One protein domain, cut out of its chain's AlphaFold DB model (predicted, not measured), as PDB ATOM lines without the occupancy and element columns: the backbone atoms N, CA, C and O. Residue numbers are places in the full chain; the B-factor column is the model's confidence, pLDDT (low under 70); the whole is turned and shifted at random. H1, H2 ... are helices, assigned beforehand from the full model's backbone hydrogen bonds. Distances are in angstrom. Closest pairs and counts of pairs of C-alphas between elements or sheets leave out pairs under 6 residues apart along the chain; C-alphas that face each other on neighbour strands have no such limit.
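This is residues 92 to 169 of the 184 residues of an uncharacterized protein of Tenericutes bacterium GWF2_57_13 (UniProt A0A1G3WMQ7). A long helix, H1, and the helix that folds back along its second half, H2, make a splayed helical hairpin, and a third helix, H3, crosses both of them, so that the centres of the three helices make a triangle. Residues 92 to 98 of H1 stick out as a free arm, and residues 164 to 169, of which 164 to 167 belong to H3, stick out as a second one. The printed part has 78 residues, with three named helices in the order H1, H2, H3 and no named strand; the class is all helix. The whole is only just compact, close to loose, with a radius of gyration of the C-alphas of 13.7 A, and its outline is elongated, spanning 45 by 27 by 18 A.

H1 is residues 92 to 119, 41.1 A from first to last C-alpha, beginning at C-alpha 92 at (138.596, 177.766, 156.012). H2 is residues 125 to 142, 25.9 A long, beginning at C-alpha 125 at (116.794, 162.156, 127.045). H3 is residues 149 to 167, 27.1 A long, ending at C-alpha 167 at (109.921, 176.850, 125.161).

H1 and H2 form a helical hairpin. They touch, H1 with residues 106 to 118 alone, and the closest C-alphas, those of Ala 117 and Lys 128, are 5.4 A apart. They run opposite ways at a steep tilt of 38 degrees. H3 touches H1 with residues 152 to 160 alone, and H1 touches H3 with residues 107 to 114 alone; the closest C-alphas, those of Val 110 and Ile 156, are 6.7 A apart. H1 and H3 run the same way at a steep tilt of 50 degrees. H3 also touches H2, with residues 149 to 156 alone, and H2 touches H3 with residues 129 to 136 alone; the closest C-alphas, those of Lys 133 and Val 152, are 7.2 A apart. H2 and H3 run opposite ways at a steep tilt of 49 degrees. The helix packing is mostly crossed, with no pair at a shallow tilt. In H1, H2 and H3 every O i to N i+4 pair is within hydrogen-bond range.

The two C-alphas farthest apart, those of Ser 92 and Gly 122, are 47.0 A apart. Without the stretches that stand free, the body has 65 residues and spans 36 by 22 by 18 A. The link from H1 to H2 is tight, with 5 residues, and the link from H2 to H3 is short, with 6. The printed part has no cut. The mean pLDDT of the printed part is 87.9, and residue 169 is the one printed residue under 70.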
ATOM      1  N   SER A  92     139.961 178.222 156.293       74.75
ATOM      2  CA  SER A  92     138.596 177.766 156.012       74.75
ATOM      3  C   SER A  92     137.901 178.670 154.997       74.75
ATOM      4  O   SER A  92     137.293 178.151 154.069       74.75
ATOM      5  N   LEU A  93     138.058 179.994 155.104       75.06
ATOM      6  CA  LEU A  93     137.500 180.948 154.142       75.06
ATOM      7  C   LEU A  93     138.109 180.791 152.744       75.06
ATOM      8  O   LEU A  93     137.375 180.802 151.763       75.06
ATOM      9  N   THR A  94     139.425 180.583 152.633       75.62
ATOM     10  CA  THR A  94     140.062 180.325 151.331       75.62
ATOM     11  C   THR A  94     139.611 178.999 150.731       75.62
ATOM     12  O   THR A  94     139.360 178.936 149.535       75.62
ATOM     13  N   LYS A  95     139.452 177.944 151.545       80.94
ATOM     14  CA  LYS A  95     138.914 176.659 151.070       80.94
ATOM     15  C   LYS A  95     137.476 176.799 150.574       80.94
ATOM     16  O   LYS A  95     137.160 176.275 149.516       80.94
ATOM     17  N   LEU A  96     136.639 177.534 151.307       80.12
ATOM     18  CA  LEU A  96     135.258 177.834 150.918       80.12
ATOM     19  C   LEU A  96     135.195 178.631 149.618       80.12
ATOM     20  O   LEU A  96     134.431 178.275 148.730       80.12
ATOM     21  N   LYS A  97     136.027 179.669 149.486       83.81
ATOM     22  CA  LYS A  97     136.099 180.474 148.266       83.81
ATOM     23  C   LYS A  97     136.515 179.625 147.064       83.81
ATOM     24  O   LYS A  97     135.835 179.652 146.048       83.81
ATOM     25  N   ASN A  98     137.567 178.823 147.207       82.81
ATOM     26  CA  ASN A  98     138.032 177.950 146.131       82.81
ATOM     27  C   ASN A  98     136.985 176.882 145.772       82.81
ATOM     28  O   ASN A  98     136.798 176.587 144.598       82.81
ATOM     29  N   ALA A  99     136.281 176.326 146.764       82.31
ATOM     30  CA  ALA A  99     135.194 175.379 146.529       82.31
ATOM     31  C   ALA A  99     134.003 176.033 145.808       82.31
ATOM     32  O   ALA A  99     133.429 175.422 144.913       82.31
ATOM     33  N   ALA A 100     133.659 177.276 146.153       84.44
ATOM     34  CA  ALA A 100     132.614 178.034 145.470       84.44
ATOM     35  C   ALA A 100     133.003 178.362 144.020       84.44
ATOM     36  O   ALA A 100     132.197 178.181 143.113       84.44
ATOM     37  N   GLU A 101     134.245 178.786 143.778       86.31
ATOM     38  CA  GLU A 101     134.752 179.027 142.422       86.31
ATOM     39  C   GLU A 101     134.781 177.741 141.584       86.31
ATOM     40  O   GLU A 101     134.384 177.758 140.420       86.31
ATOM     41  N   ALA A 102     135.198 176.617 142.174       83.62
ATOM     42  CA  ALA A 102     135.137 175.309 141.527       83.62
ATOM     43  C   ALA A 102     133.693 174.917 141.174       83.62
ATOM     44  O   ALA A 102     133.436 174.494 140.050       83.62
ATOM     45  N   ALA A 103     132.744 175.116 142.093       85.06
ATOM     46  CA  ALA A 103     131.333 174.835 141.849       85.06
ATOM     47  C   ALA A 103     130.768 175.672 140.690       85.06
ATOM     48  O   ALA A 103     130.095 175.124 139.823       85.06
ATOM     49  N   LEU A 104     131.096 176.969 140.626       87.94
ATOM     50  CA  LEU A 104     130.670 177.843 139.527       87.94
ATOM     51  C   LEU A 104     131.231 177.398 138.173       87.94
ATOM     52  O   LEU A 104     130.520 177.440 137.170       87.94
ATOM     53  N   LYS A 105     132.492 176.951 138.133       89.56
ATOM     54  CA  LYS A 105     133.100 176.421 136.906       89.56
ATOM     55  C   LYS A 105     132.405 175.146 136.444       89.56
ATOM     56  O   LYS A 105     132.040 175.055 135.280       89.56
ATOM     57  N   VAL A 106     132.166 174.203 137.356       88.19
ATOM     58  CA  VAL A 106     131.434 172.968 137.038       88.19
ATOM     59  C   VAL A 106     130.019 173.288 136.546       88.19
ATOM     60  O   VAL A 106     129.581 172.707 135.563       88.19
ATOM     61  N   GLU A 107     129.309 174.232 137.169       88.75
ATOM     62  CA  GLU A 107     127.971 174.634 136.715       88.75
ATOM     63  C   GLU A 107     127.990 175.279 135.318       88.75
ATOM     64  O   GLU A 107     127.083 175.047 134.516       88.75
ATOM     65  N   SER A 108     129.016 176.077 135.009       90.25
ATOM     66  CA  SER A 108     129.205 176.661 133.676       90.25
ATOM     67  C   SER A 108     129.382 175.579 132.613       90.25
ATOM     68  O   SER A 108     128.690 175.591 131.601       90.25
ATOM     69  N   GLU A 109     130.249 174.607 132.877       91.50
ATOM     70  CA  GLU A 109     130.503 173.476 131.981       91.50
ATOM     71  C   GLU A 109     129.270 172.578 131.827       91.50
ATOM     72  O   GLU A 109     128.987 172.079 130.742       91.50
ATOM     73  N   VAL A 110     128.478 172.399 132.896       91.06
ATOM     74  CA  VAL A 110     127.213 171.647 132.812       91.06
ATOM     75  C   VAL A 110     126.293 172.284 131.774       91.06
ATOM     76  O   VAL A 110     125.673 171.558 131.001       91.06
ATOM     77  N   LYS A 111     126.210 173.617 131.724       91.25
ATOM     78  CA  LYS A 111     125.376 174.318 130.736       91.25
ATOM     79  C   LYS A 111     125.869 174.063 129.314       91.25
ATOM     80  O   LYS A 111     125.047 173.738 128.462       91.25
ATOM     81  N   GLU A 112     127.177 174.144 129.091       92.62
ATOM     82  CA  GLU A 112     127.790 173.927 127.778       92.62
ATOM     83  C   GLU A 112     127.557 172.499 127.262       92.62
ATOM     84  O   GLU A 112     127.061 172.312 126.152       92.62
ATOM     85  N   TYR A 113     127.790 171.475 128.090       92.50
ATOM     86  CA  TYR A 113     127.543 170.090 127.671       92.50
ATOM     87  C   TYR A 113     126.054 169.761 127.524       92.50
ATOM     88  O   TYR A 113     125.701 168.904 126.715       92.50
ATOM     89  N   VAL A 114     125.166 170.397 128.300       91.06
ATOM     90  CA  VAL A 114     123.714 170.251 128.097       91.06
ATOM     91  C   VAL A 114     123.309 170.851 126.753       91.06
ATOM     92  O   VAL A 114     122.562 170.209 126.022       91.06
ATOM     93  N   GLU A 115     123.818 172.031 126.401       89.62
ATOM     94  CA  GLU A 115     123.577 172.649 125.095       89.62
ATOM     95  C   GLU A 115     124.084 171.760 123.951       89.62
ATOM     96  O   GLU A 115     123.335 171.473 123.017       89.62
ATOM     97  N   GLU A 116     125.302 171.223 124.074       90.00
ATOM     98  CA  GLU A 116     125.853 170.257 123.121       90.00
ATOM     99  C   GLU A 116     124.948 169.019 122.995       90.00
ATOM    100  O   GLU A 116     124.590 168.612 121.889       90.00
ATOM    101  N   ALA A 117     124.498 168.454 124.118       90.00
ATOM    102  CA  ALA A 117     123.633 167.279 124.120       90.00
ATOM    103  C   ALA A 117     122.258 167.541 123.481       90.00
ATOM    104  O   ALA A 117     121.650 166.630 122.903       90.00
ATOM    105  N   GLU A 118     121.748 168.772 123.545       85.56
ATOM    106  CA  GLU A 118     120.501 169.137 122.876       85.56
ATOM    107  C   GLU A 118     120.631 169.122 121.347       85.56
ATOM    108  O   GLU A 118     119.671 168.746 120.672       85.56
ATOM    109  N   THR A 119     121.822 169.382 120.795       89.06
ATOM    110  CA  THR A 119     122.067 169.304 119.341       89.06
ATOM    111  C   THR A 119     121.971 167.884 118.776       89.06
ATOM    112  O   THR A 119     121.719 167.701 117.584       89.06
ATOM    113  N   PHE A 120     122.132 166.857 119.617       89.88
ATOM    114  CA  PHE A 120     122.078 165.468 119.177       89.88
ATOM    115  C   PHE A 120     120.654 165.072 118.756       89.88
ATOM    116  O   PHE A 120     119.741 164.956 119.583       89.88
ATOM    117  N   LEU A 121     120.469 164.830 117.456       85.56
ATOM    118  CA  LEU A 121     119.221 164.338 116.871       85.56
ATOM    119  C   LEU A 121     119.136 162.809 116.994       85.56
ATOM    120  O   LEU A 121     120.109 162.107 116.736       85.56
ATOM    121  N   GLY A 122     117.966 162.289 117.375       87.25
ATOM    122  CA  GLY A 122     117.708 160.841 117.445       87.25
ATOM    123  C   GLY A 122     118.125 160.148 118.748       87.25
ATOM    124  O   GLY A 122     117.926 158.944 118.870       87.25
ATOM    125  N   TYR A 123     118.646 160.889 119.728       88.62
ATOM    126  CA  TYR A 123     118.988 160.351 121.048       88.62
ATOM    127  C   TYR A 123     117.880 160.602 122.066       88.62
ATOM    128  O   TYR A 123     117.269 161.675 122.104       88.62
ATOM    129  N   SER A 124     117.658 159.620 122.934       89.56
ATOM    130  CA  SER A 124     116.733 159.749 124.056       89.56
ATOM    131  C   SER A 124     117.284 160.684 125.139       89.56
ATOM    132  O   SER A 124     118.494 160.865 125.298       89.56
ATOM    133  N   GLY A 125     116.392 161.270 125.945       85.06
ATOM    134  CA  GLY A 125     116.794 162.156 127.045       85.06
ATOM    135  C   GLY A 125     117.690 161.470 128.087       85.06
ATOM    136  O   GLY A 125     118.562 162.113 128.669       85.06
ATOM    137  N   SER A 126     117.533 160.159 128.293       88.19
ATOM    138  CA  SER A 126     118.392 159.373 129.188       88.19
ATOM    139  C   SER A 126     119.812 159.215 128.637       88.19
ATOM    140  O   SER A 126     120.777 159.303 129.397       88.19
ATOM    141  N   GLU A 127     119.965 159.039 127.322       89.50
ATOM    142  CA  GLU A 127     121.272 158.955 126.662       89.50
ATOM    143  C   GLU A 127     122.006 160.293 126.688       89.50
ATOM    144  O   GLU A 127     123.173 160.337 127.085       89.50
ATOM    145  N   LYS A 128     121.302 161.387 126.369       91.56
ATOM    146  CA  LYS A 128     121.828 162.757 126.469       91.56
ATOM    147  C   LYS A 128     122.295 163.071 127.891       91.56
ATOM    148  O   LYS A 128     123.407 163.544 128.100       91.56
ATOM    149  N   LYS A 129     121.496 162.709 128.898       92.12
ATOM    150  CA  LYS A 129     121.856 162.896 130.310       92.12
ATOM    151  C   LYS A 129     123.111 162.111 130.705       92.12
ATOM    152  O   LYS A 129     123.977 162.635 131.406       92.12
ATOM    153  N   ARG A 130     123.237 160.863 130.244       92.62
ATOM    154  CA  ARG A 130     124.417 160.023 130.499       92.62
ATOM    155  C   ARG A 130     125.676 160.585 129.831       92.62
ATOM    156  O   ARG A 130     126.746 160.535 130.438       92.62
ATOM    157  N   TYR A 131     125.546 161.150 128.630       93.69
ATOM    158  CA  TYR A 131     126.632 161.858 127.952       93.69
ATOM    159  C   TYR A 131     127.154 163.024 128.802       93.69
ATOM    160  O   TYR A 131     128.333 163.036 129.158       93.69
ATOM    161  N   VAL A 132     126.264 163.930 129.225       93.50
ATOM    162  CA  VAL A 132     126.628 165.106 130.038       93.50
ATOM    163  C   VAL A 132     127.294 164.696 131.352       93.50
ATOM    164  O   VAL A 132     128.348 165.221 131.702       93.50
ATOM    165  N   LYS A 133     126.733 163.707 132.062       93.88
ATOM    166  CA  LYS A 133     127.336 163.184 133.301       93.88
ATOM    167  C   LYS A 133     128.762 162.687 133.093       93.88
ATOM    168  O   LYS A 133     129.625 162.959 133.922       93.88
ATOM    169  N   THR A 134     128.993 161.956 132.005       94.69
ATOM    170  CA  THR A 134     130.304 161.378 131.698       94.69
ATOM    171  C   THR A 134     131.320 162.479 131.414       94.69
ATOM    172  O   THR A 134     132.403 162.462 131.993       94.69
ATOM    173  N   ARG A 135     130.946 163.479 130.607       94.31
ATOM    174  CA  ARG A 135     131.804 164.631 130.297       94.31
ATOM    175  C   ARG A 135     132.144 165.458 131.530       94.31
ATOM    176  O   ARG A 135     133.315 165.742 131.757       94.31
ATOM    177  N   ILE A 136     131.159 165.746 132.379       93.00
ATOM    178  CA  ILE A 136     131.389 166.478 133.631       93.00
ATOM    179  C   ILE A 136     132.264 165.695 134.599       93.00
ATOM    180  O   ILE A 136     133.127 166.282 135.248       93.00
ATOM    181  N   ASN A 137     132.078 164.378 134.698       93.69
ATOM    182  CA  ASN A 137     132.951 163.547 135.518       93.69
ATOM    183  C   ASN A 137     134.405 163.629 135.025       93.69
ATOM    184  O   ASN A 137     135.311 163.837 135.826       93.69
ATOM    185  N   GLN A 138     134.616 163.555 133.708       93.31
ATOM    186  CA  GLN A 138     135.938 163.715 133.098       93.31
ATOM    187  C   GLN A 138     136.542 165.094 133.405       93.31
ATOM    188  O   GLN A 138     137.649 165.175 133.925       93.31
ATOM    189  N   PHE A 139     135.770 166.167 133.211       92.62
ATOM    190  CA  PHE A 139     136.188 167.531 133.535       92.62
ATOM    191  C   PHE A 139     136.573 167.696 135.014       92.62
ATOM    192  O   PHE A 139     137.556 168.365 135.342       92.62
ATOM    193  N   CYS A 140     135.814 167.078 135.926       90.75
ATOM    194  CA  CYS A 140     136.114 167.106 137.356       90.75
ATOM    195  C   CYS A 140     137.416 166.364 137.676       90.75
ATOM    196  O   CYS A 140     138.197 166.856 138.485       90.75
ATOM    197  N   ILE A 141     137.672 165.223 137.027       92.38
ATOM    198  CA  ILE A 141     138.927 164.474 137.170       92.38
ATOM    199  C   ILE A 141     140.108 165.318 136.673       92.38
ATOM    200  O   ILE A 141     141.083 165.484 137.406       92.38
ATOM    201  N   ASP A 142     139.990 165.917 135.488       92.00
ATOM    202  CA  ASP A 142     141.062 166.698 134.858       92.00
ATOM    203  C   ASP A 142     141.434 167.950 135.670       92.00
ATOM    204  O   ASP A 142     142.601 168.332 135.754       92.00
ATOM    205  N   ASN A 143     140.447 168.572 136.324       88.88
ATOM    206  CA  ASN A 143     140.638 169.769 137.147       88.88
ATOM    207  C   ASN A 143     140.784 169.477 138.650       88.88
ATOM    208  O   ASN A 143     140.888 170.407 139.454       88.88
ATOM    209  N   ASN A 144     140.797 168.199 139.041       88.38
ATOM    210  CA  ASN A 144     140.873 167.750 140.430       88.38
ATOM    211  C   ASN A 144     139.760 168.340 141.329       88.38
ATOM    212  O   ASN A 144     139.991 168.711 142.487       88.38
ATOM    213  N   TYR A 145     138.543 168.452 140.787       88.19
ATOM    214  CA  TYR A 145     137.345 168.857 141.519       88.19
ATOM    215  C   TYR A 145     136.600 167.641 142.092       88.19
ATOM    216  O   TYR A 145     136.537 166.589 141.454       88.19
ATOM    217  N   PRO A 146     135.988 167.766 143.285       85.69
ATOM    218  CA  PRO A 146     135.175 166.697 143.846       85.69
ATOM    219  C   PRO A 146     133.890 166.523 143.029       85.69
ATOM    220  O   PRO A 146     133.040 167.412 142.990       85.69
ATOM    221  N   TYR A 147     133.734 165.357 142.403       88.19
ATOM    222  CA  TYR A 147     132.512 165.001 141.690       88.19
ATOM    223  C   TYR A 147     131.440 164.512 142.671       88.19
ATOM    224  O   TYR A 147     131.655 163.562 143.426       88.19
ATOM    225  N   VAL A 148     130.269 165.149 142.647       89.44
ATOM    226  CA  VAL A 148     129.097 164.739 143.429       89.44
ATOM    227  C   VAL A 148     127.946 164.496 142.467       89.44
ATOM    228  O   VAL A 148     127.341 165.443 141.964       89.44
ATOM    229  N   GLU A 149     127.624 163.224 142.228       89.44
ATOM    230  CA  GLU A 149     126.626 162.827 141.228       89.44
ATOM    231  C   GLU A 149     125.274 163.519 141.442       89.44
ATOM    232  O   GLU A 149     124.724 164.091 140.505       89.44
ATOM    233  N   ALA A 150     124.778 163.548 142.683       90.56
ATOM    234  CA  ALA A 150     123.495 164.166 143.016       90.56
ATOM    235  C   ALA A 150     123.443 165.671 142.688       90.56
ATOM    236  O   ALA A 150     122.408 166.176 142.254       90.56
ATOM    237  N   ALA A 151     124.555 166.390 142.874       88.06
ATOM    238  CA  ALA A 151     124.630 167.821 142.587       88.06
ATOM    239  C   ALA A 151     124.638 168.085 141.076       88.06
ATOM    240  O   ALA A 151     123.935 168.972 140.597       88.06
ATOM    241  N   VAL A 152     125.384 167.274 140.321       89.88
ATOM    242  CA  VAL A 152     125.418 167.342 138.854       89.88
ATOM    243  C   VAL A 152     124.056 166.977 138.267       89.88
ATOM    244  O   VAL A 152     123.572 167.658 137.367       89.88
ATOM    245  N   ASP A 153     123.389 165.959 138.813       92.94
ATOM    246  CA  ASP A 153     122.032 165.581 138.412       92.94
ATOM    247  C   ASP A 153     121.028 166.719 138.583       92.94
ATOM    248  O   ASP A 153     120.235 166.987 137.677       92.94
ATOM    249  N   ALA A 154     121.075 167.395 139.732       92.25
ATOM    250  CA  ALA A 154     120.218 168.538 140.010       92.25
ATOM    251  C   ALA A 154     120.500 169.712 139.057       92.25
ATOM    252  O   ALA A 154     119.560 170.341 138.573       92.25
ATOM    253  N   ALA A 155     121.774 169.978 138.749       90.69
ATOM    254  CA  ALA A 155     122.169 171.029 137.811       90.69
ATOM    255  C   ALA A 155     121.666 170.747 136.384       90.69
ATOM    256  O   ALA A 155     121.074 171.626 135.757       90.69
ATOM    257  N   ILE A 156     121.817 169.508 135.897       92.12
ATOM    258  CA  ILE A 156     121.299 169.092 134.585       92.12
ATOM    259  C   ILE A 156     119.777 169.261 134.534       92.12
ATOM    260  O   ILE A 156     119.244 169.843 133.588       92.12
ATOM    261  N   GLU A 157     119.065 168.785 135.557       92.12
ATOM    262  CA  GLU A 157     117.606 168.881 135.602       92.12
ATOM    263  C   GLU A 157     117.134 170.343 135.635       92.12
ATOM    264  O   GLU A 157     116.168 170.694 134.958       92.12
ATOM    265  N   ALA A 158     117.841 171.224 136.347       90.75
ATOM    266  CA  ALA A 158     117.554 172.656 136.357       90.75
ATOM    267  C   ALA A 158     117.705 173.290 134.961       90.75
ATOM    268  O   ALA A 158     116.824 174.043 134.535       90.75
ATOM    269  N   CYS A 159     118.768 172.953 134.220       88.56
ATOM    270  CA  CYS A 159     118.972 173.407 132.840       88.56
ATOM    271  C   CYS A 159     117.853 172.920 131.908       88.56
ATOM    272  O   CYS A 159     117.270 173.711 131.161       88.56
ATOM    273  N   VAL A 160     117.486 171.639 131.998       88.69
ATOM    274  CA  VAL A 160     116.402 171.052 131.195       88.69
ATOM    275  C   VAL A 160     115.052 171.691 131.533       88.69
ATOM    276  O   VAL A 160     114.275 172.027 130.637       88.69
ATOM    277  N   GLN A 161     114.750 171.902 132.816       89.75
ATOM    278  CA  GLN A 161     113.520 172.571 133.243       89.75
ATOM    279  C   GLN A 161     113.453 174.020 132.763       89.75
ATOM    280  O   GLN A 161     112.378 174.479 132.374       89.75
ATOM    281  N   LEU A 162     114.577 174.741 132.778       87.50
ATOM    282  CA  LEU A 162     114.649 176.095 132.244       87.50
ATOM    283  C   LEU A 162     114.354 176.101 130.740       87.50
ATOM    284  O   LEU A 162     113.487 176.857 130.305       87.50
ATOM    285  N   SER A 163     114.991 175.208 129.977       84.38
ATOM    286  CA  SER A 163     114.734 175.039 128.541       84.38
ATOM    287  C   SER A 163     113.249 174.761 128.263       84.38
ATOM    288  O   SER A 163     112.611 175.457 127.470       84.38
ATOM    289  N   LYS A 164     112.635 173.835 129.014       85.94
ATOM    290  CA  LYS A 164     111.192 173.549 128.928       85.94
ATOM    291  C   LYS A 164     110.328 174.774 129.239       85.94
ATOM    292  O   LYS A 164     109.373 175.033 128.515       85.94
ATOM    293  N   LYS A 165     110.642 175.536 130.293       86.31
ATOM    294  CA  LYS A 165     109.882 176.740 130.686       86.31
ATOM    295  C   LYS A 165     109.962 177.849 129.639       86.31
ATOM    296  O   LYS A 165     108.953 178.499 129.377       86.31
ATOM    297  N   VAL A 166     111.136 178.061 129.046       81.69
ATOM    298  CA  VAL A 166     111.331 179.056 127.981       81.69
ATOM    299  C   VAL A 166     110.553 178.648 126.725       81.69
ATOM    300  O   VAL A 166     109.833 179.471 126.159       81.69
ATOM    301  N   ASN A 167     110.596 177.365 126.355       77.19
ATOM    302  CA  ASN A 167     109.921 176.850 125.161       77.19
ATOM    303  C   ASN A 167     108.397 176.696 125.320       77.19
ATOM    304  O   ASN A 167     107.655 176.873 124.353       77.19
ATOM    305  N   ALA A 168     107.892 176.460 126.535       73.06
ATOM    306  CA  ALA A 168     106.454 176.359 126.810       73.06
ATOM    307  C   ALA A 168     105.678 177.652 126.492       73.06
ATOM    308  O   ALA A 168     104.464 177.626 126.293       73.06
ATOM    309  N   ARG A 169     106.367 178.798 126.412       60.59
ATOM    310  CA  ARG A 169     105.754 180.095 126.105       60.59
ATOM    311  C   ARG A 169     105.388 180.256 124.619       60.59
ATOM    312  O   ARG A 169     104.606 181.148 124.298       60.59
TER     313      ARG A 169